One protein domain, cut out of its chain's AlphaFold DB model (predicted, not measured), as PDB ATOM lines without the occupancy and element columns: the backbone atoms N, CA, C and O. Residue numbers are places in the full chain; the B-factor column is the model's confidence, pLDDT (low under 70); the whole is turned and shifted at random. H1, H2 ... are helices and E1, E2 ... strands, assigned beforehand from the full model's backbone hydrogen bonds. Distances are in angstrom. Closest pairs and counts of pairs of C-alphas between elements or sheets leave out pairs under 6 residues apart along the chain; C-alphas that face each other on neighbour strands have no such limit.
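AT A GLANCE: This is residues 273 to 422 of the 623 residues of the protein "VP4" of viral metagenome (UniProt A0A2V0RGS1). A twisted sheet of six strands has one face covered by a helical hairpin, H1 and H2, and H3 packs slantwise on H1, on the side away from the sheet. H4, the last element, sits by the end of E4 and the start of E3 and only grazes the sheet. The printed part has 150 residues, with six named strands, E1 to E6, followed by four named helices, H1 to H4; the sheet's order is E5, E4, E3, E2, E1, E6, antiparallel throughout, and the class is mixed. The whole is compact, with a radius of gyration of the C-alphas of 14.9 A and spans of 46 by 37 by 26 A.

IN THESE COORDINATES: E1, residues 273 to 277, begins with C-alpha 273 at (11.798, -23.293, -36.214) and is 13.8 A long. E2 is residues 286 to 291, 16.2 A; E3 is residues 298 to 305, 23.1 A; E4 is residues 308 to 315, 23.4 A; E5 is residues 328 to 331, 7.3 A; E6 is residues 342 to 347, 16.3 A. H1, residues 353 to 365, is 18.1 A long, and H2, residues 372 to 385, is 19.0 A. H3, residues 392 to 407, is 22.5 A, with C-alpha 392 at (4.604, -46.340, -22.221). H4, residues 414 to 422, is 12.7 A and ends with C-alpha 422 at (-10.959, -15.034, -36.666).

HOW THE PARTS SIT: E1 to E5 form a meander, each strand the antiparallel neighbour of the one before. N 275 and O 288 are 2.8 A apart between E1 and E2, N 302 and O 289 2.8 A between E3 and E2, N 310 and O 303 2.8 A between E4 and E3, and N 313 and O 330 2.7 A between E4 and E5. Edge strand E6 is antiparallel to E1, with N 276 and O 343 2.9 A apart. H1 and H2 are on the same face, making two layers, helices on one face of a sheet: H1 over E4 and E3 at a height of 9.1 A, H2 over E3 and E2 at 9.5 A, both along the strands. This hairpin touches at a shallow tilt of 14 degrees, opposite ways; the closest C-alphas, of Leu 363 and Ile 375, are 6.9 A apart. H3, not on the sheet, touches H1 at a steep tilt of 52 degrees, the closest C-alphas, of Ala 358 and Leu 402, being 5.0 A apart. H3 and H4 are close but not clearly touching, the C-alphas of Gln 406 and Trp 414 being 8.0 A apart. In H1, H2, H3 and H4 every O i to N i+4 pair is within hydrogen-bond range.

THE WHOLE: The two C-alphas farthest apart, of Asn 281 and Thr 419, are 45.7 A apart. The printed part has no cut, and the long link is E4 to E5, 12 residues. Mean pLDDT of the printed part is 78.0; 30 residues are under 70, among them residues 278 to 285 and 384 to 390.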
ATOM      1  N   THR A 273      10.337 -23.370 -36.223       84.38
ATOM      2  CA  THR A 273      11.798 -23.293 -36.214       84.38
ATOM      3  C   THR A 273      12.357 -23.847 -34.920       84.38
ATOM      4  O   THR A 273      11.667 -23.867 -33.902       84.38
ATOM      5  N   PHE A 274      13.593 -24.325 -34.946       83.19
ATOM      6  CA  PHE A 274      14.358 -24.555 -33.727       83.19
ATOM      7  C   PHE A 274      15.726 -23.889 -33.835       83.19
ATOM      8  O   PHE A 274      16.251 -23.698 -34.932       83.19
ATOM      9  N   GLU A 275      16.277 -23.501 -32.690       84.81
ATOM     10  CA  GLU A 275      17.582 -22.862 -32.564       84.81
ATOM     11  C   GLU A 275      18.516 -23.727 -31.706       84.81
ATOM     12  O   GLU A 275      18.105 -24.178 -30.633       84.81
ATOM     13  N   TYR A 276      19.768 -23.895 -32.147       79.56
ATOM     14  CA  TYR A 276      20.872 -24.493 -31.379       79.56
ATOM     15  C   TYR A 276      22.008 -23.477 -31.153       79.56
ATOM     16  O   TYR A 276      22.225 -22.601 -32.001       79.56
ATOM     17  N   PRO A 277      22.766 -23.584 -30.045       75.44
ATOM     18  CA  PRO A 277      24.025 -22.871 -29.875       75.44
ATOM     19  C   PRO A 277      25.111 -23.477 -30.775       75.44
ATOM     20  O   PRO A 277      25.288 -24.691 -30.834       75.44
ATOM     21  N   ASP A 278      25.868 -22.623 -31.456       65.38
ATOM     22  CA  ASP A 278      26.899 -23.010 -32.434       65.38
ATOM     23  C   ASP A 278      28.180 -23.558 -31.760       65.38
ATOM     24  O   ASP A 278      28.934 -24.349 -32.328       65.38
ATOM     25  N   GLN A 279      28.426 -23.185 -30.497       63.06
ATOM     26  CA  GLN A 279      29.545 -23.719 -29.720       63.06
ATOM     27  C   GLN A 279      29.160 -25.033 -29.030       63.06
ATOM     28  O   GLN A 279      28.535 -25.040 -27.970       63.06
ATOM     29  N   GLN A 280      29.624 -26.149 -29.602       52.41
ATOM     30  CA  GLN A 280      29.419 -27.516 -29.091       52.41
ATOM     31  C   GLN A 280      29.861 -27.733 -27.631       52.41
ATOM     32  O   GLN A 280      29.424 -28.691 -27.000       52.41
ATOM     33  N   ASN A 281      30.716 -26.864 -27.081       50.62
ATOM     34  CA  ASN A 281      31.303 -27.055 -25.757       50.62
ATOM     35  C   ASN A 281      30.471 -26.501 -24.592       50.62
ATOM     36  O   ASN A 281      30.761 -26.883 -23.460       50.62
ATOM     37  N   GLU A 282      29.480 -25.626 -24.815       49.41
ATOM     38  CA  GLU A 282      28.808 -24.967 -23.683       49.41
ATOM     39  C   GLU A 282      27.506 -25.627 -23.213       49.41
ATOM     40  O   GLU A 282      27.332 -25.678 -22.006       49.41
ATOM     41  N   TYR A 283      26.656 -26.240 -24.047       54.41
ATOM     42  CA  TYR A 283      25.540 -27.089 -23.569       54.41
ATOM     43  C   TYR A 283      25.069 -28.038 -24.685       54.41
ATOM     44  O   TYR A 283      24.361 -27.610 -25.591       54.41
ATOM     45  N   PHE A 284      25.380 -29.340 -24.606       55.75
ATOM     46  CA  PHE A 284      24.966 -30.350 -25.607       55.75
ATOM     47  C   PHE A 284      23.435 -30.517 -25.765       55.75
ATOM     48  O   PHE A 284      22.980 -31.253 -26.634       55.75
ATOM     49  N   THR A 285      22.630 -29.854 -24.933       65.44
ATOM     50  CA  THR A 285      21.172 -30.037 -24.839       65.44
ATOM     51  C   THR A 285      20.415 -28.718 -24.665       65.44
ATOM     52  O   THR A 285      19.345 -28.719 -24.056       65.44
ATOM     53  N   HIS A 286      20.972 -27.577 -25.096       82.44
ATOM     54  CA  HIS A 286      20.220 -26.312 -25.111       82.44
ATOM     55  C   HIS A 286      19.586 -26.096 -26.486       82.44
ATOM     56  O   HIS A 286      20.291 -25.864 -27.460       82.44
ATOM     57  N   VAL A 287      18.259 -26.189 -26.562       85.00
ATOM     58  CA  VAL A 287      17.484 -26.039 -27.801       85.00
ATOM     59  C   VAL A 287      16.261 -25.179 -27.528       85.00
ATOM     60  O   VAL A 287      15.587 -25.365 -26.510       85.00
ATOM     61  N   VAL A 288      15.940 -24.263 -28.438       88.50
ATOM     62  CA  VAL A 288      14.701 -23.476 -28.375       88.50
ATOM     63  C   VAL A 288      13.852 -23.759 -29.605       88.50
ATOM     64  O   VAL A 288      14.260 -23.454 -30.717       88.50
ATOM     65  N   TYR A 289      12.658 -24.309 -29.406       90.12
ATOM     66  CA  TYR A 289      11.674 -24.594 -30.445       90.12
ATOM     67  C   TYR A 289      10.621 -23.485 -30.491       90.12
ATOM     68  O   TYR A 289       9.962 -23.209 -29.491       90.12
ATOM     69  N   ASN A 290      10.405 -22.898 -31.662       91.00
ATOM     70  CA  ASN A 290       9.301 -21.996 -31.970       91.00
ATOM     71  C   ASN A 290       8.273 -22.753 -32.821       91.00
ATOM     72  O   ASN A 290       8.442 -22.940 -34.028       91.00
ATOM     73  N   LEU A 291       7.202 -23.220 -32.184       89.94
ATOM     74  CA  LEU A 291       6.175 -24.061 -32.788       89.94
ATOM     75  C   LEU A 291       5.009 -23.214 -33.308       89.94
ATOM     76  O   LEU A 291       4.186 -22.696 -32.544       89.94
ATOM     77  N   HIS A 292       4.911 -23.140 -34.631       83.81
ATOM     78  CA  HIS A 292       3.837 -22.504 -35.382       83.81
ATOM     79  C   HIS A 292       2.981 -23.579 -36.066       83.81
ATOM     80  O   HIS A 292       3.293 -23.994 -37.185       83.81
ATOM     81  N   PRO A 293       1.899 -24.063 -35.430       75.06
ATOM     82  CA  PRO A 293       0.957 -24.935 -36.111       75.06
ATOM     83  C   PRO A 293       0.247 -24.171 -37.228       75.06
ATOM     84  O   PRO A 293      -0.243 -23.046 -37.047       75.06
ATOM     85  N   THR A 294       0.132 -24.840 -38.369       61.97
ATOM     86  CA  THR A 294      -0.635 -24.377 -39.528       61.97
ATOM     87  C   THR A 294      -2.111 -24.191 -39.183       61.97
ATOM     88  O   THR A 294      -2.719 -23.219 -39.624       61.97
ATOM     89  N   ASN A 295      -2.654 -25.037 -38.302       60.34
ATOM     90  CA  ASN A 295      -4.046 -25.004 -37.853       60.34
ATOM     91  C   ASN A 295      -4.157 -24.541 -36.385       60.34
ATOM     92  O   ASN A 295      -3.418 -25.006 -35.520       60.34
ATOM     93  N   GLY A 296      -5.114 -23.653 -36.087       69.44
ATOM     94  CA  GLY A 296      -5.434 -23.206 -34.719       69.44
ATOM     95  C   GLY A 296      -4.779 -21.888 -34.274       69.44
ATOM     96  O   GLY A 296      -3.816 -21.410 -34.860       69.44
ATOM     97  N   ALA A 297      -5.325 -21.260 -33.231       77.88
ATOM     98  CA  ALA A 297      -5.000 -19.873 -32.863       77.88
ATOM     99  C   ALA A 297      -3.748 -19.664 -32.001       77.88
ATOM    100  O   ALA A 297      -3.242 -18.543 -31.895       77.88
ATOM    101  N   LEU A 298      -3.248 -20.735 -31.392       88.00
ATOM    102  CA  LEU A 298      -2.144 -20.700 -30.439       88.00
ATOM    103  C   LEU A 298      -0.930 -21.418 -31.008       88.00
ATOM    104  O   LEU A 298      -1.065 -22.388 -31.750       88.00
ATOM    105  N   GLY A 299       0.254 -20.923 -30.691       90.00
ATOM    106  CA  GLY A 299       1.528 -21.587 -30.929       90.00
ATOM    107  C   GLY A 299       2.320 -21.616 -29.627       90.00
ATOM    108  O   GLY A 299       1.824 -21.169 -28.593       90.00
ATOM    109  N   MET A 300       3.517 -22.184 -29.642       92.75
ATOM    110  CA  MET A 300       4.261 -22.428 -28.409       92.75
ATOM    111  C   MET A 300       5.748 -22.241 -28.634       92.75
ATOM    112  O   MET A 300       6.286 -22.687 -29.640       92.75
ATOM    113  N   GLN A 301       6.411 -21.632 -27.666       92.50
ATOM    114  CA  GLN A 301       7.858 -21.649 -27.556       92.50
ATOM    115  C   GLN A 301       8.245 -22.677 -26.495       92.50
ATOM    116  O   GLN A 301       7.617 -22.728 -25.438       92.50
ATOM    117  N   VAL A 302       9.239 -23.513 -26.777       91.88
ATOM    118  CA  VAL A 302       9.745 -24.533 -25.851       91.88
ATOM    119  C   VAL A 302      11.249 -24.377 -25.744       91.88
ATOM    120  O   VAL A 302      11.942 -24.414 -26.749       91.88
ATOM    121  N   GLU A 303      11.760 -24.231 -24.533       89.69
ATOM    122  CA  GLU A 303      13.189 -24.234 -24.240       89.69
ATOM    123  C   GLU A 303      13.529 -25.523 -23.496       89.69
ATOM    124  O   GLU A 303      12.973 -25.807 -22.434       89.69
ATOM    125  N   VAL A 304      14.451 -26.294 -24.058       87.69
ATOM    126  CA  VAL A 304      15.075 -27.439 -23.397       87.69
ATOM    127  C   VAL A 304      16.488 -27.016 -23.054       87.69
ATOM    128  O   VAL A 304      17.228 -26.619 -23.944       87.69
ATOM    129  N   ARG A 305      16.860 -27.076 -21.779       84.75
ATOM    130  CA  ARG A 305      18.225 -26.836 -21.311       84.75
ATOM    131  C   ARG A 305      18.582 -27.913 -20.299       84.75
ATOM    132  O   ARG A 305      18.140 -27.854 -19.153       84.75
ATOM    133  N   GLU A 306      19.364 -28.894 -20.739       79.69
ATOM    134  CA  GLU A 306      19.666 -30.098 -19.945       79.69
ATOM    135  C   GLU A 306      18.366 -30.820 -19.569       79.69
ATOM    136  O   GLU A 306      17.589 -31.181 -20.450       79.69
ATOM    137  N   ASN A 307      18.090 -30.990 -18.277       77.38
ATOM    138  CA  ASN A 307      16.879 -31.643 -17.782       77.38
ATOM    139  C   ASN A 307      15.758 -30.637 -17.461       77.38
ATOM    140  O   ASN A 307      14.745 -30.993 -16.856       77.38
ATOM    141  N   LEU A 308      15.933 -29.362 -17.820       84.56
ATOM    142  CA  LEU A 308      14.933 -28.326 -17.611       84.56
ATOM    143  C   LEU A 308      14.164 -28.066 -18.906       84.56
ATOM    144  O   LEU A 308      14.747 -27.680 -19.917       84.56
ATOM    145  N   ILE A 309      12.843 -28.225 -18.843       89.25
ATOM    146  CA  ILE A 309      11.930 -27.914 -19.943       89.25
ATOM    147  C   ILE A 309      11.073 -26.721 -19.526       89.25
ATOM    148  O   ILE A 309      10.371 -26.765 -18.514       89.25
ATOM    149  N   ARG A 310      11.120 -25.646 -20.307       90.81
ATOM    150  CA  ARG A 310      10.253 -24.473 -20.157       90.81
ATOM    151  C   ARG A 310       9.409 -24.306 -21.401       90.81
ATOM    152  O   ARG A 310       9.862 -24.602 -22.501       90.81
ATOM    153  N   TYR A 311       8.189 -23.823 -21.235       93.00
ATOM    154  CA  TYR A 311       7.333 -23.505 -22.364       93.00
ATOM    155  C   TYR A 311       6.534 -22.235 -22.121       93.00
ATOM    156  O   TYR A 311       6.213 -21.896 -20.980       93.00
ATOM    157  N   ASP A 312       6.194 -21.573 -23.221       93.44
ATOM    158  CA  ASP A 312       5.308 -20.422 -23.285       93.44
ATOM    159  C   ASP A 312       4.335 -20.620 -24.454       93.44
ATOM    160  O   ASP A 312       4.720 -20.645 -25.624       93.44
ATOM    161  N   LEU A 313       3.063 -20.821 -24.130       93.06
ATOM    162  CA  LEU A 313       1.954 -20.907 -25.065       93.06
ATOM    163  C   LEU A 313       1.494 -19.487 -25.385       93.06
ATOM    164  O   LEU A 313       1.067 -18.749 -24.499       93.06
ATOM    165  N   ARG A 314       1.532 -19.106 -26.659       92.25
ATOM    166  CA  ARG A 314       1.314 -17.725 -27.101       92.25
ATOM    167  C   ARG A 314       0.309 -17.654 -28.241       92.25
ATOM    168  O   ARG A 314       0.143 -18.595 -29.020       92.25
ATOM    169  N   LYS A 315      -0.367 -16.512 -28.363       91.25
ATOM    170  CA  LYS A 315      -1.245 -16.226 -29.509       91.25
ATOM    171  C   LYS A 315      -0.425 -16.145 -30.798       91.25
ATOM    172  O   LYS A 315       0.715 -15.700 -30.773       91.25
ATOM    173  N   GLN A 316      -1.011 -16.520 -31.930       84.56
ATOM    174  CA  GLN A 316      -0.398 -16.341 -33.259       84.56
ATOM    175  C   GLN A 316      -0.983 -15.154 -34.040       84.56
ATOM    176  O   GLN A 316      -0.933 -15.114 -35.266       84.56
ATOM    177  N   TYR A 317      -1.616 -14.218 -33.340       84.00
ATOM    178  CA  TYR A 317      -2.314 -13.078 -33.926       84.00
ATOM    179  C   TYR A 317      -2.205 -11.850 -33.026       84.00
ATOM    180  O   TYR A 317      -1.754 -11.939 -31.880       84.00
ATOM    181  N   GLY A 318      -2.645 -10.707 -33.553       81.06
ATOM    182  CA  GLY A 318      -2.502  -9.408 -32.908       81.06
ATOM    183  C   GLY A 318      -1.130  -8.795 -33.171       81.06
ATOM    184  O   GLY A 318      -0.570  -8.953 -34.253       81.06
ATOM    185  N   ILE A 319      -0.595  -8.075 -32.185       82.38
ATOM    186  CA  ILE A 319       0.747  -7.492 -32.267       82.38
ATOM    187  C   ILE A 319       1.758  -8.608 -32.022       82.38
ATOM    188  O   ILE A 319       1.833  -9.144 -30.916       82.38
ATOM    189  N   LEU A 320       2.493  -8.969 -33.072       84.81
ATOM    190  CA  LEU A 320       3.449 -10.067 -33.056       84.81
ATOM    191  C   LEU A 320       4.862  -9.569 -32.735       84.81
ATOM    192  O   LEU A 320       5.268  -8.496 -33.178       84.81
ATOM    193  N   ASP A 321       5.617 -10.374 -31.997       85.44
ATOM    194  CA  ASP A 321       7.028 -10.141 -31.717       85.44
ATOM    195  C   ASP A 321       7.948 -10.593 -32.869       85.44
ATOM    196  O   ASP A 321       7.504 -10.937 -33.970       85.44
ATOM    197  N   VAL A 322       9.261 -10.580 -32.618       81.56
ATOM    198  CA  VAL A 322      10.292 -10.964 -33.596       81.56
ATOM    199  C   VAL A 322      10.134 -12.418 -34.054       81.56
ATOM    200  O   VAL A 322      10.300 -12.700 -35.240       81.56
ATOM    201  N   ASN A 323       9.714 -13.307 -33.152       79.19
ATOM    202  CA  ASN A 323       9.457 -14.721 -33.432       79.19
ATOM    203  C   ASN A 323       8.014 -14.965 -33.901       79.19
ATOM    204  O   ASN A 323       7.561 -16.101 -33.970       79.19
ATOM    205  N   LYS A 324       7.287 -13.896 -34.239       83.38
ATOM    206  CA  LYS A 324       5.906 -13.905 -34.731       83.38
ATOM    207  C   LYS A 324       4.899 -14.529 -33.762       83.38
ATOM    208  O   LYS A 324       3.902 -15.116 -34.184       83.38
ATOM    209  N   PHE A 325       5.118 -14.339 -32.464       88.25
ATOM    210  CA  PHE A 325       4.151 -14.645 -31.417       88.25
ATOM    211  C   PHE A 325       3.542 -13.375 -30.825       88.25
ATOM    212  O   PHE A 325       4.218 -12.379 -30.587       88.25
ATOM    213  N   GLY A 326       2.243 -13.429 -30.553       87.31
ATOM    214  CA  GLY A 326       1.511 -12.416 -29.808       87.31
ATOM    215  C   GLY A 326       1.662 -12.592 -28.296       87.31
ATOM    216  O   GLY A 326       2.667 -13.090 -27.785       87.31
ATOM    217  N   THR A 327       0.636 -12.183 -27.554       89.94
ATOM    218  CA  THR A 327       0.642 -12.238 -26.084       89.94
ATOM    219  C   THR A 327       0.719 -13.674 -25.558       89.94
ATOM    220  O   THR A 327       0.079 -14.572 -26.118       89.94
ATOM    221  N   SER A 328       1.442 -13.867 -24.452       90.50
ATOM    222  CA  SER A 328       1.456 -15.130 -23.705       90.50
ATOM    223  C   SER A 328       0.076 -15.451 -23.125       90.50
ATOM    224  O   SER A 328      -0.680 -14.564 -22.725       90.50
ATOM    225  N   VAL A 329      -0.258 -16.737 -23.149       89.38
ATOM    226  CA  VAL A 329      -1.496 -17.334 -22.640       89.38
ATOM    227  C   VAL A 329      -1.201 -18.190 -21.413       89.38
ATOM    228  O   VAL A 329      -1.953 -18.151 -20.444       89.38
ATOM    229  N   MET A 330      -0.121 -18.970 -21.455       89.19
ATOM    230  CA  MET A 330       0.278 -19.875 -20.381       89.19
ATOM    231  C   MET A 330       1.783 -20.119 -20.455       89.19
ATOM    232  O   MET A 330       2.286 -20.425 -21.526       89.19
ATOM    233  N   GLN A 331       2.483 -20.072 -19.325       90.19
ATOM    234  CA  GLN A 331       3.926 -20.323 -19.272       90.19
ATOM    235  C   GLN A 331       4.298 -21.165 -18.050       90.19
ATOM    236  O   GLN A 331       3.701 -20.995 -16.985       90.19
ATOM    237  N   SER A 332       5.294 -22.045 -18.183       87.00
ATOM    238  CA  SER A 332       5.892 -22.760 -17.041       87.00
ATOM    239  C   SER A 332       7.079 -22.020 -16.413       87.00
ATOM    240  O   SER A 332       7.488 -22.339 -15.299       87.00
ATOM    241  N   GLY A 333       7.624 -21.014 -17.103       82.88
ATOM    242  CA  GLY A 333       8.723 -20.172 -16.639       82.88
ATOM    243  C   GLY A 333       9.224 -19.235 -17.740       82.88
ATOM    244  O   GLY A 333       8.788 -19.328 -18.884       82.88
ATOM    245  N   ALA A 334      10.156 -18.338 -17.404       82.25
ATOM    246  CA  ALA A 334      10.732 -17.419 -18.382       82.25
ATOM    247  C   ALA A 334      11.619 -18.169 -19.390       82.25
ATOM    248  O   ALA A 334      12.582 -18.834 -18.990       82.25
ATOM    249  N   ILE A 335      11.308 -18.030 -20.678       82.25
ATOM    250  CA  ILE A 335      12.165 -18.494 -21.769       82.25
ATOM    251  C   ILE A 335      13.295 -17.483 -21.929       82.25
ATOM    252  O   ILE A 335      13.055 -16.316 -22.240       82.25
ATOM    253  N   VAL A 336      14.526 -17.915 -21.665       74.25
ATOM    254  CA  VAL A 336      15.702 -17.024 -21.682       74.25
ATOM    255  C   VAL A 336      16.268 -16.900 -23.100       74.25
ATOM    256  O   VAL A 336      16.918 -15.908 -23.429       74.25
ATOM    257  N   GLY A 337      15.950 -17.869 -23.963       73.12
ATOM    258  CA  GLY A 337      16.459 -17.939 -25.325       73.12
ATOM    259  C   GLY A 337      17.945 -18.302 -25.366       73.12
ATOM    260  O   GLY A 337      18.605 -18.474 -24.342       73.12
ATOM    261  N   ILE A 338      18.486 -18.410 -26.578       72.56
ATOM    262  CA  ILE A 338      19.917 -18.656 -26.796       72.56
ATOM    263  C   ILE A 338      20.617 -17.296 -26.934       72.56
ATOM    264  O   ILE A 338      20.160 -16.450 -27.706       72.56
ATOM    265  N   GLN A 339      21.698 -17.049 -26.191       67.56
ATOM    266  CA  GLN A 339      22.565 -15.870 -26.359       67.56
ATOM    267  C   GLN A 339      23.856 -16.298 -27.080       67.56
ATOM    268  O   GLN A 339      24.491 -17.244 -26.632       67.56
ATOM    269  N   GLY A 340      24.258 -15.628 -28.172       62.81
ATOM    270  CA  GLY A 340      25.483 -15.965 -28.933       62.81
ATOM    271  C   GLY A 340      25.230 -16.421 -30.379       62.81
ATOM    272  O   GLY A 340      24.125 -16.220 -30.878       62.81
ATOM    273  N   SER A 341      26.247 -16.970 -31.072       54.28
ATOM    274  CA  SER A 341      26.090 -17.481 -32.448       54.28
ATOM    275  C   SER A 341      25.154 -18.692 -32.462       54.28
ATOM    276  O   SER A 341      25.288 -19.614 -31.656       54.28
ATOM    277  N   LYS A 342      24.145 -18.633 -33.336       72.38
ATOM    278  CA  LYS A 342      23.021 -19.573 -33.385       72.38
ATOM    279  C   LYS A 342      22.948 -20.256 -34.737       72.38
ATOM    280  O   LYS A 342      23.177 -19.611 -35.760       72.38
ATOM    281  N   THR A 343      22.488 -21.497 -34.733       74.75
ATOM    282  CA  THR A 343      21.970 -22.179 -35.922       74.75
ATOM    283  C   THR A 343      20.452 -22.234 -35.811       74.75
ATOM    284  O   THR A 343      19.939 -22.602 -34.757       74.75
ATOM    285  N   THR A 344      19.728 -21.844 -36.862       78.81
ATOM    286  CA  THR A 344      18.259 -21.893 -36.897       78.81
ATOM    287  C   THR A 344      17.806 -22.724 -38.081       78.81
ATOM    288  O   THR A 344      18.066 -22.339 -39.221       78.81
ATOM    289  N   ASP A 345      17.057 -23.790 -37.819       76.81
ATOM    290  CA  ASP A 345      16.468 -24.623 -38.863       76.81
ATOM    291  C   ASP A 345      14.947 -24.507 -38.857       76.81
ATOM    292  O   ASP A 345      14.311 -24.323 -37.816       76.81
ATOM    293  N   GLN A 346      14.354 -24.607 -40.046       78.44
ATOM    294  CA  GLN A 346      12.911 -24.531 -40.244       78.44
ATOM    295  C   GLN A 346      12.338 -25.911 -40.562       78.44
ATOM    296  O   GLN A 346      12.901 -26.658 -41.361       78.44
ATOM    297  N   PHE A 347      11.180 -26.230 -39.989       68.44
ATOM    298  CA  PHE A 347      10.482 -27.489 -40.215       68.44
ATOM    299  C   PHE A 347       8.954 -27.308 -40.194       68.44
ATOM    300  O   PHE A 347       8.421 -26.454 -39.480       68.44
ATOM    301  N   PRO A 348       8.204 -28.119 -40.956       65.06
ATOM    302  CA  PRO A 348       6.752 -28.128 -40.865       65.06
ATOM    303  C   PRO A 348       6.308 -28.863 -39.593       65.06
ATOM    304  O   PRO A 348       6.655 -30.029 -39.394       65.06
ATOM    305  N   LEU A 349       5.507 -28.211 -38.745       70.50
ATOM    306  CA  LEU A 349       4.923 -28.864 -37.572       70.50
ATOM    307  C   LEU A 349       3.773 -29.773 -37.998       70.50
ATOM    308  O   LEU A 349       2.784 -29.307 -38.570       70.50
ATOM    309  N   LYS A 350       3.897 -31.066 -37.692       62.06
ATOM    310  CA  LYS A 350       2.875 -32.061 -38.034       62.06
ATOM    311  C   LYS A 350       1.857 -32.301 -36.930       62.06
ATOM    312  O   LYS A 350       0.790 -32.808 -37.215       62.06
ATOM    313  N   SER A 351       2.139 -31.954 -35.685       67.12
ATOM    314  CA  SER A 351       1.234 -32.258 -34.572       67.12
ATOM    315  C   SER A 351       0.484 -31.001 -34.135       67.12
ATOM    316  O   SER A 351       1.012 -29.890 -34.203       67.12
ATOM    317  N   SER A 352      -0.757 -31.140 -33.658       74.06
ATOM    318  CA  SER A 352      -1.481 -29.977 -33.134       74.06
ATOM    319  C   SER A 352      -0.808 -29.438 -31.868       74.06
ATOM    320  O   SER A 352      -0.174 -30.177 -31.105       74.06
ATOM    321  N   ILE A 353      -0.987 -28.145 -31.592       85.12
ATOM    322  CA  ILE A 353      -0.321 -27.507 -30.450       85.12
ATOM    323  C   ILE A 353      -0.767 -28.065 -29.099       85.12
ATOM    324  O   ILE A 353       0.035 -28.125 -28.176       85.12
ATOM    325  N   SER A 354      -2.016 -28.529 -28.992       82.38
ATOM    326  CA  SER A 354      -2.521 -29.171 -27.776       82.38
ATOM    327  C   SER A 354      -1.769 -30.466 -27.478       82.38
ATOM    328  O   SER A 354      -1.436 -30.726 -26.326       82.38
ATOM    329  N   HIS A 355      -1.451 -31.251 -28.511       81.69
ATOM    330  CA  HIS A 355      -0.665 -32.470 -28.348       81.69
ATOM    331  C   HIS A 355       0.805 -32.164 -28.063       81.69
ATOM    332  O   HIS A 355       1.416 -32.825 -27.229       81.69
ATOM    333  N   CYS A 356       1.364 -31.145 -28.721       87.62
ATOM    334  CA  CYS A 356       2.729 -30.701 -28.448       87.62
ATOM    335  C   CYS A 356       2.872 -30.254 -26.990       87.62
ATOM    336  O   CYS A 356       3.797 -30.675 -26.305       87.62
ATOM    337  N   LEU A 357       1.925 -29.451 -26.497       90.75
ATOM    338  CA  LEU A 357       1.889 -28.999 -25.110       90.75
ATOM    339  C   LEU A 357       1.723 -30.172 -24.136       90.75
ATOM    340  O   LEU A 357       2.416 -30.215 -23.124       90.75
ATOM    341  N   ALA A 358       0.859 -31.140 -24.450       87.25
ATOM    342  CA  ALA A 358       0.675 -32.332 -23.626       87.25
ATOM    343  C   ALA A 358       1.968 -33.153 -23.495       87.25
ATOM    344  O   ALA A 358       2.331 -33.547 -22.386       87.25
ATOM    345  N   LEU A 359       2.696 -33.361 -24.601       89.12
ATOM    346  CA  LEU A 359       3.991 -34.043 -24.574       89.12
ATOM    347  C   LEU A 359       5.020 -33.247 -23.767       89.12
ATOM    348  O   LEU A 359       5.709 -33.816 -22.927       89.12
ATOM    349  N   VAL A 360       5.101 -31.933 -23.976       92.12
ATOM    350  CA  VAL A 360       6.020 -31.054 -23.238       92.12
ATOM    351  C   VAL A 360       5.738 -31.095 -21.735       92.12
ATOM    352  O   VAL A 360       6.667 -31.218 -20.941       92.12
ATOM    353  N   GLN A 361       4.468 -31.054 -21.325       91.25
ATOM    354  CA  GLN A 361       4.075 -31.179 -19.920       91.25
ATOM    355  C   GLN A 361       4.405 -32.562 -19.348       91.25
ATOM    356  O   GLN A 361       4.878 -32.648 -18.216       91.25
ATOM    357  N   ALA A 362       4.201 -33.635 -20.118       89.81
ATOM    358  CA  ALA A 362       4.546 -34.991 -19.700       89.81
ATOM    359  C   ALA A 362       6.063 -35.175 -19.533       89.81
ATOM    360  O   ALA A 362       6.519 -35.681 -18.509       89.81
ATOM    361  N   LEU A 363       6.857 -34.712 -20.499       90.19
ATOM    362  CA  LEU A 363       8.317 -34.757 -20.419       90.19
ATOM    363  C   LEU A 363       8.847 -33.855 -19.300       90.19
ATOM    364  O   LEU A 363       9.805 -34.232 -18.638       90.19
ATOM    365  N   SER A 364       8.211 -32.707 -19.044       89.25
ATOM    366  CA  SER A 364       8.578 -31.812 -17.939       89.25
ATOM    367  C   SER A 364       8.346 -32.450 -16.574       89.25
ATOM    368  O   SER A 364       9.110 -32.189 -15.652       89.25
ATOM    369  N   GLU A 365       7.308 -33.269 -16.422       88.75
ATOM    370  CA  GLU A 365       7.032 -33.991 -15.176       88.75
ATOM    371  C   GLU A 365       7.991 -35.178 -14.979       88.75
ATOM    372  O   GLU A 365       8.318 -35.541 -13.851       88.75
ATOM    373  N   LEU A 366       8.508 -35.738 -16.077       85.12
ATOM    374  CA  LEU A 366       9.475 -36.840 -16.080       85.12
ATOM    375  C   LEU A 366      10.934 -36.379 -16.229       85.12
ATOM    376  O   LEU A 366      11.828 -37.218 -16.325       85.12
ATOM    377  N   SER A 367      11.205 -35.072 -16.242       78.31
ATOM    378  CA  SER A 367      12.518 -34.546 -16.632       78.31
ATOM    379  C   SER A 367      13.641 -34.914 -15.654       78.31
ATOM    380  O   SER A 367      14.800 -34.988 -16.040       78.31
ATOM    381  N   GLY A 368      13.306 -35.242 -14.401       75.69
ATOM    382  CA  GLY A 368      14.251 -35.783 -13.416       75.69
ATOM    383  C   GLY A 368      14.615 -37.263 -13.608       75.69
ATOM    384  O   GLY A 368      15.479 -37.769 -12.900       75.69
ATOM    385  N   GLN A 369      13.955 -37.968 -14.530       82.00
ATOM    386  CA  GLN A 369      14.132 -39.405 -14.789       82.00
ATOM    387  C   GLN A 369      14.757 -39.692 -16.163       82.00
ATOM    388  O   GLN A 369      14.935 -40.853 -16.532       82.00
ATOM    389  N   MET A 370      15.056 -38.649 -16.939       78.00
ATOM    390  CA  MET A 370      15.574 -38.738 -18.301       78.00
ATOM    391  C   MET A 370      16.684 -37.709 -18.497       78.00
ATOM    392  O   MET A 370      16.683 -36.655 -17.870       78.00
ATOM    393  N   ASP A 371      17.632 -38.022 -19.367       78.62
ATOM    394  CA  ASP A 371      18.666 -37.094 -19.800       78.62
ATOM    395  C   ASP A 371      18.126 -36.117 -20.858       78.62
ATOM    396  O   ASP A 371      17.234 -36.445 -21.647       78.62
ATOM    397  N   GLY A 372      18.699 -34.912 -20.896       73.62
ATOM    398  CA  GLY A 372      18.322 -33.863 -21.848       73.62
ATOM    399  C   GLY A 372      18.396 -34.280 -23.320       73.62
ATOM    400  O   GLY A 372      17.596 -33.801 -24.123       73.62
ATOM    401  N   VAL A 373      19.292 -35.209 -23.682       76.94
ATOM    402  CA  VAL A 373      19.410 -35.722 -25.059       76.94
ATOM    403  C   VAL A 373      18.194 -36.573 -25.417       76.94
ATOM    404  O   VAL A 373      17.588 -36.358 -26.467       76.94
ATOM    405  N   SER A 374      17.773 -37.485 -24.535       79.19
ATOM    406  CA  SER A 374      16.531 -38.247 -24.731       79.19
ATOM    407  C   SER A 374      15.308 -37.335 -24.824       79.19
ATOM    408  O   SER A 374      14.449 -37.548 -25.676       79.19
ATOM    409  N   ILE A 375      15.229 -36.302 -23.979       82.56
ATOM    410  CA  ILE A 375      14.134 -35.318 -24.001       82.56
ATOM    411  C   ILE A 375      14.077 -34.602 -25.354       82.56
ATOM    412  O   ILE A 375      13.013 -34.565 -25.975       82.56
ATOM    413  N   ALA A 376      15.205 -34.058 -25.820       79.69
ATOM    414  CA  ALA A 376      15.289 -33.390 -27.116       79.69
ATOM    415  C   ALA A 376      14.920 -34.350 -28.257       79.69
ATOM    416  O   ALA A 376      14.098 -34.005 -29.100       79.69
ATOM    417  N   SER A 377      15.413 -35.593 -28.215       77.56
ATOM    418  CA  SER A 377      15.094 -36.604 -29.226       77.56
ATOM    419  C   SER A 377      13.598 -36.929 -29.285       77.56
ATOM    420  O   SER A 377      13.032 -36.973 -30.375       77.56
ATOM    421  N   TYR A 378      12.921 -37.095 -28.141       81.75
ATOM    422  CA  TYR A 378      11.469 -37.310 -28.119       81.75
ATOM    423  C   TYR A 378      10.696 -36.119 -28.685       81.75
ATOM    424  O   TYR A 378       9.720 -36.311 -29.410       81.75
ATOM    425  N   LEU A 379      11.123 -34.894 -28.372       83.94
ATOM    426  CA  LEU A 379      10.491 -33.682 -28.888       83.94
ATOM    427  C   LEU A 379      10.699 -33.539 -30.398       83.94
ATOM    428  O   LEU A 379       9.736 -33.272 -31.107       83.94
ATOM    429  N   GLU A 380      11.903 -33.776 -30.913       76.25
ATOM    430  CA  GLU A 380      12.198 -33.719 -32.349       76.25
ATOM    431  C   GLU A 380      11.440 -34.801 -33.129       76.25
ATOM    432  O   GLU A 380      10.779 -34.504 -34.129       76.25
ATOM    433  N   GLN A 381      11.455 -36.048 -32.645       70.81
ATOM    434  CA  GLN A 381      10.689 -37.149 -33.237       70.81
ATOM    435  C   GLN A 381       9.190 -36.834 -33.266       70.81
ATOM    436  O   GLN A 381       8.514 -37.108 -34.260       70.81
ATOM    437  N   TYR A 382       8.663 -36.210 -32.216       77.50
ATOM    438  CA  TYR A 382       7.253 -35.867 -32.168       77.50
ATOM    439  C   TYR A 382       6.913 -34.644 -33.030       77.50
ATOM    440  O   TYR A 382       6.030 -34.717 -33.879       77.50
ATOM    441  N   PHE A 383       7.625 -33.526 -32.888       78.88
ATOM    442  CA  PHE A 383       7.314 -32.280 -33.597       78.88
ATOM    443  C   PHE A 383       7.554 -32.378 -35.109       78.88
ATOM    444  O   PHE A 383       6.746 -31.872 -35.895       78.88
ATOM    445  N   VAL A 384       8.639 -33.036 -35.526       64.25
ATOM    446  CA  VAL A 384       9.062 -33.104 -36.935       64.25
ATOM    447  C   VAL A 384       8.484 -34.336 -37.637       64.25
ATOM    448  O   VAL A 384       8.029 -34.270 -38.789       64.25
ATOM    449  N   LEU A 385       8.500 -35.489 -36.962       55.75
ATOM    450  CA  LEU A 385       8.121 -36.772 -37.565       55.75
ATOM    451  C   LEU A 385       6.728 -37.256 -37.148       55.75
ATOM    452  O   LEU A 385       6.186 -38.113 -37.845       55.75
ATOM    453  N   ASN A 386       6.120 -36.672 -36.110       63.19
ATOM    454  CA  ASN A 386       4.865 -37.128 -35.501       63.19
ATOM    455  C   ASN A 386       4.932 -38.592 -35.031       63.19
ATOM    456  O   ASN A 386       3.974 -39.351 -35.172       63.19
ATOM    457  N   LEU A 387       6.091 -39.000 -34.509       55.81
ATOM    458  CA  LEU A 387       6.294 -40.325 -33.934       55.81
ATOM    459  C   LEU A 387       6.036 -40.271 -32.430       55.81
ATOM    460  O   LEU A 387       6.657 -39.481 -31.720       55.81
ATOM    461  N   LEU A 388       5.114 -41.107 -31.953       62.12
ATOM    462  CA  LEU A 388       4.824 -41.216 -30.526       62.12
ATOM    463  C   LEU A 388       6.045 -41.746 -29.755       62.12
ATOM    464  O   LEU A 388       6.770 -42.593 -30.283       62.12
ATOM    465  N   PRO A 389       6.239 -41.310 -28.496       66.50
ATOM    466  CA  PRO A 389       7.266 -41.870 -27.631       66.50
ATOM    467  C   PRO A 389       7.111 -43.389 -27.489       66.50
ATOM    468  O   PRO A 389       6.012 -43.904 -27.292       66.50
ATOM    469  N   ASP A 390       8.228 -44.106 -27.536       64.25
ATOM    470  CA  ASP A 390       8.294 -45.561 -27.359       64.25
ATOM    471  C   ASP A 390       8.007 -45.999 -25.907       64.25
ATOM    472  O   ASP A 390       7.485 -47.087 -25.648       64.25
ATOM    473  N   LYS A 391       8.308 -45.134 -24.933       71.12
ATOM    474  CA  LYS A 391       8.103 -45.398 -23.508       71.12
ATOM    475  C   LYS A 391       6.645 -45.193 -23.096       71.12
ATOM    476  O   LYS A 391       6.156 -44.070 -22.971       71.12
ATOM    477  N   ARG A 392       5.988 -46.298 -22.731       70.94
ATOM    478  CA  ARG A 392       4.604 -46.340 -22.221       70.94
ATOM    479  C   ARG A 392       4.294 -45.338 -21.089       70.94
ATOM    480  O   ARG A 392       3.221 -44.741 -21.139       70.94
ATOM    481  N   PRO A 393       5.185 -45.085 -20.105       76.25
ATOM    482  CA  PRO A 393       4.940 -44.064 -19.081       76.25
ATOM    483  C   PRO A 393       4.768 -42.648 -19.646       76.25
ATOM    484  O   PRO A 393       3.912 -41.906 -19.170       76.25
ATOM    485  N   ILE A 394       5.532 -42.291 -20.686       77.25
ATOM    486  CA  ILE A 394       5.450 -40.979 -21.341       77.25
ATOM    487  C   ILE A 394       4.114 -40.856 -22.076       77.25
ATOM    488  O   ILE A 394       3.420 -39.858 -21.914       77.25
ATOM    489  N   VAL A 395       3.723 -41.893 -22.823       71.12
ATOM    490  CA  VAL A 395       2.459 -41.919 -23.579       71.12
ATOM    491  C   VAL A 395       1.247 -41.813 -22.651       71.12
ATOM    492  O   VAL A 395       0.360 -40.997 -22.884       71.12
ATOM    493  N   ASN A 396       1.225 -42.586 -21.562       73.88
ATOM    494  CA  ASN A 396       0.129 -42.539 -20.592       73.88
ATOM    495  C   ASN A 396      -0.012 -41.142 -19.970       73.88
ATOM    496  O   ASN A 396      -1.120 -40.618 -19.848       73.88
ATOM    497  N   LEU A 397       1.112 -40.524 -19.596       78.69
ATOM    498  CA  LEU A 397       1.110 -39.194 -19.000       78.69
ATOM    499  C   LEU A 397       0.729 -38.113 -20.017       78.69
ATOM    500  O   LEU A 397      -0.061 -37.229 -19.695       78.69
ATOM    501  N   MET A 398       1.224 -38.213 -21.252       82.44
ATOM    502  CA  MET A 398       0.856 -37.331 -22.358       82.44
ATOM    503  C   MET A 398      -0.653 -37.365 -22.611       82.44
ATOM    504  O   MET A 398      -1.275 -36.307 -22.667       82.44
ATOM    505  N   ASN A 399      -1.260 -38.550 -22.698       73.88
ATOM    506  CA  ASN A 399      -2.703 -38.687 -22.917       73.88
ATOM    507  C   ASN A 399      -3.514 -38.079 -21.766       73.88
ATOM    508  O   ASN A 399      -4.493 -37.371 -22.000       73.88
ATOM    509  N   LYS A 400      -3.060 -38.271 -20.521       76.81
ATOM    510  CA  LYS A 400      -3.671 -37.636 -19.349       76.81
ATOM    511  C   LYS A 400      -3.604 -36.106 -19.428       76.81
ATOM    512  O   LYS A 400      -4.626 -35.444 -19.271       76.81
ATOM    513  N   LYS A 401      -2.430 -35.532 -19.727       83.62
ATOM    514  CA  LYS A 401      -2.271 -34.075 -19.895       83.62
ATOM    515  C   LYS A 401      -3.116 -33.538 -21.044       83.62
ATOM    516  O   LYS A 401      -3.707 -32.472 -20.923       83.62
ATOM    517  N   LEU A 402      -3.199 -34.274 -22.150       77.25
ATOM    518  CA  LEU A 402      -4.021 -33.901 -23.296       77.25
ATOM    519  C   LEU A 402      -5.504 -33.827 -22.919       77.25
ATOM    520  O   LEU A 402      -6.162 -32.846 -23.266       77.25
ATOM    521  N   HIS A 403      -6.006 -34.819 -22.181       70.50
ATOM    522  CA  HIS A 403      -7.368 -34.805 -21.656       70.50
ATOM    523  C   HIS A 403      -7.597 -33.582 -20.753       70.50
ATOM    524  O   HIS A 403      -8.551 -32.829 -20.958       70.50
ATOM    525  N   ASP A 404      -6.691 -33.318 -19.810       75.19
ATOM    526  CA  ASP A 404      -6.803 -32.169 -18.906       75.19
ATOM    527  C   ASP A 404      -6.824 -30.836 -19.675       75.19
ATOM    528  O   ASP A 404      -7.640 -29.961 -19.391       75.19
ATOM    529  N   LEU A 405      -5.989 -30.689 -20.705       78.31
ATOM    530  CA  LEU A 405      -5.942 -29.489 -21.544       78.31
ATOM    531  C   LEU A 405      -7.208 -29.266 -22.378       78.31
ATOM    532  O   LEU A 405      -7.473 -28.126 -22.762       78.31
ATOM    533  N   GLN A 406      -7.946 -30.325 -22.711       69.62
ATOM    534  CA  GLN A 406      -9.145 -30.249 -23.549       69.62
ATOM    535  C   GLN A 406     -10.438 -30.133 -22.738       69.62
ATOM    536  O   GLN A 406     -11.376 -29.479 -23.193       69.62
ATOM    537  N   PHE A 407     -10.492 -30.749 -21.555       62.94
ATOM    538  CA  PHE A 407     -11.743 -30.940 -20.815       62.94
ATOM    539  C   PHE A 407     -11.731 -30.390 -19.385       62.94
ATOM    540  O   PHE A 407     -12.801 -30.272 -18.788       62.94
ATOM    541  N   SER A 408     -10.572 -30.040 -18.818       67.94
ATOM    542  CA  SER A 408     -10.526 -29.459 -17.474       67.94
ATOM    543  C   SER A 408     -10.996 -27.997 -17.487       67.94
ATOM    544  O   SER A 408     -10.555 -27.228 -18.345       67.94
ATOM    545  N   PRO A 409     -11.802 -27.552 -16.503       56.78
ATOM    546  CA  PRO A 409     -12.165 -26.140 -16.335       56.78
ATOM    547  C   PRO A 409     -10.958 -25.213 -16.136       56.78
ATOM    548  O   PRO A 409     -11.037 -24.026 -16.439       56.78
ATOM    549  N   ALA A 410      -9.848 -25.752 -15.620       58.34
ATOM    550  CA  ALA A 410      -8.581 -25.042 -15.436       58.34
ATOM    551  C   ALA A 410      -7.655 -25.116 -16.671       58.34
ATOM    552  O   ALA A 410      -6.531 -24.619 -16.628       58.34
ATOM    553  N   GLY A 411      -8.100 -25.773 -17.748       70.94
ATOM    554  CA  GLY A 411      -7.362 -25.925 -18.997       70.94
ATOM    555  C   GLY A 411      -7.384 -24.674 -19.881       70.94
ATOM    556  O   GLY A 411      -7.899 -23.614 -19.526       70.94
ATOM    557  N   VAL A 412      -6.809 -24.798 -21.077       79.19
ATOM    558  CA  VAL A 412      -6.764 -23.707 -22.058       79.19
ATOM    559  C   VAL A 412      -8.124 -23.586 -22.745       79.19
ATOM    560  O   VAL A 412      -8.625 -24.548 -23.323       79.19
ATOM    561  N   ASN A 413      -8.714 -22.387 -22.755       81.81
ATOM    562  CA  ASN A 413      -9.947 -22.134 -23.502       81.81
ATOM    563  C   ASN A 413      -9.658 -21.973 -25.006       81.81
ATOM    564  O   ASN A 413      -9.630 -20.865 -25.540       81.81
ATOM    565  N   TRP A 414      -9.434 -23.094 -25.696       78.75
ATOM    566  CA  TRP A 414      -9.113 -23.141 -27.129       78.75
ATOM    567  C   TRP A 414     -10.139 -22.394 -27.992       78.75
ATOM    568  O   TRP A 414      -9.774 -21.667 -28.914       78.75
ATOM    569  N   HIS A 415     -11.417 -22.516 -27.634       74.06
ATOM    570  CA  HIS A 415     -12.538 -21.905 -28.342       74.06
ATOM    571  C   HIS A 415     -12.483 -20.375 -28.347       74.06
ATOM    572  O   HIS A 415     -12.741 -19.742 -29.376       74.06
ATOM    573  N   LEU A 416     -12.168 -19.777 -27.196       82.94
ATOM    574  CA  LEU A 416     -12.037 -18.330 -27.061       82.94
ATOM    575  C   LEU A 416     -10.968 -17.802 -28.022       82.94
ATOM    576  O   LEU A 416     -11.238 -16.892 -28.803       82.94
ATOM    577  N   TYR A 417      -9.786 -18.420 -28.021       84.31
ATOM    578  CA  TYR A 417      -8.660 -17.963 -28.835       84.31
ATOM    579  C   TYR A 417      -8.873 -18.183 -30.336       84.31
ATOM    580  O   TYR A 417      -8.478 -17.343 -31.139       84.31
ATOM    581  N   GLU A 418      -9.538 -19.269 -30.734       74.62
ATOM    582  CA  GLU A 418      -9.948 -19.482 -32.131       74.62
ATOM    583  C   GLU A 418     -10.916 -18.395 -32.610       74.62
ATOM    584  O   GLU A 418     -10.757 -17.855 -33.705       74.62
ATOM    585  N   THR A 419     -11.869 -18.007 -31.764       74.31
ATOM    586  CA  THR A 419     -12.834 -16.946 -32.085       74.31
ATOM    587  C   THR A 419     -12.154 -15.577 -32.178       74.31
ATOM    588  O   THR A 419     -12.410 -14.809 -33.107       74.31
ATOM    589  N   GLU A 420     -11.248 -15.275 -31.247       82.62
ATOM    590  CA  GLU A 420     -10.455 -14.045 -31.267       82.62
ATOM    591  C   GLU A 420      -9.530 -13.954 -32.489       82.62
ATOM    592  O   GLU A 420      -9.410 -12.876 -33.066       82.62
ATOM    593  N   LEU A 421      -8.900 -15.060 -32.907       78.06
ATOM    594  CA  LEU A 421      -8.080 -15.106 -34.122       78.06
ATOM    595  C   LEU A 421      -8.907 -14.695 -35.342       78.06
ATOM    596  O   LEU A 421      -8.498 -13.806 -36.089       78.06
ATOM    597  N   ILE A 422     -10.074 -15.318 -35.530       71.19
ATOM    598  CA  ILE A 422     -10.959 -15.034 -36.666       71.19
ATOM    599  C   ILE A 422     -11.378 -13.558 -36.652       71.19
ATOM    600  O   ILE A 422     -11.326 -12.888 -37.685       71.19
TER     601      ILE A 422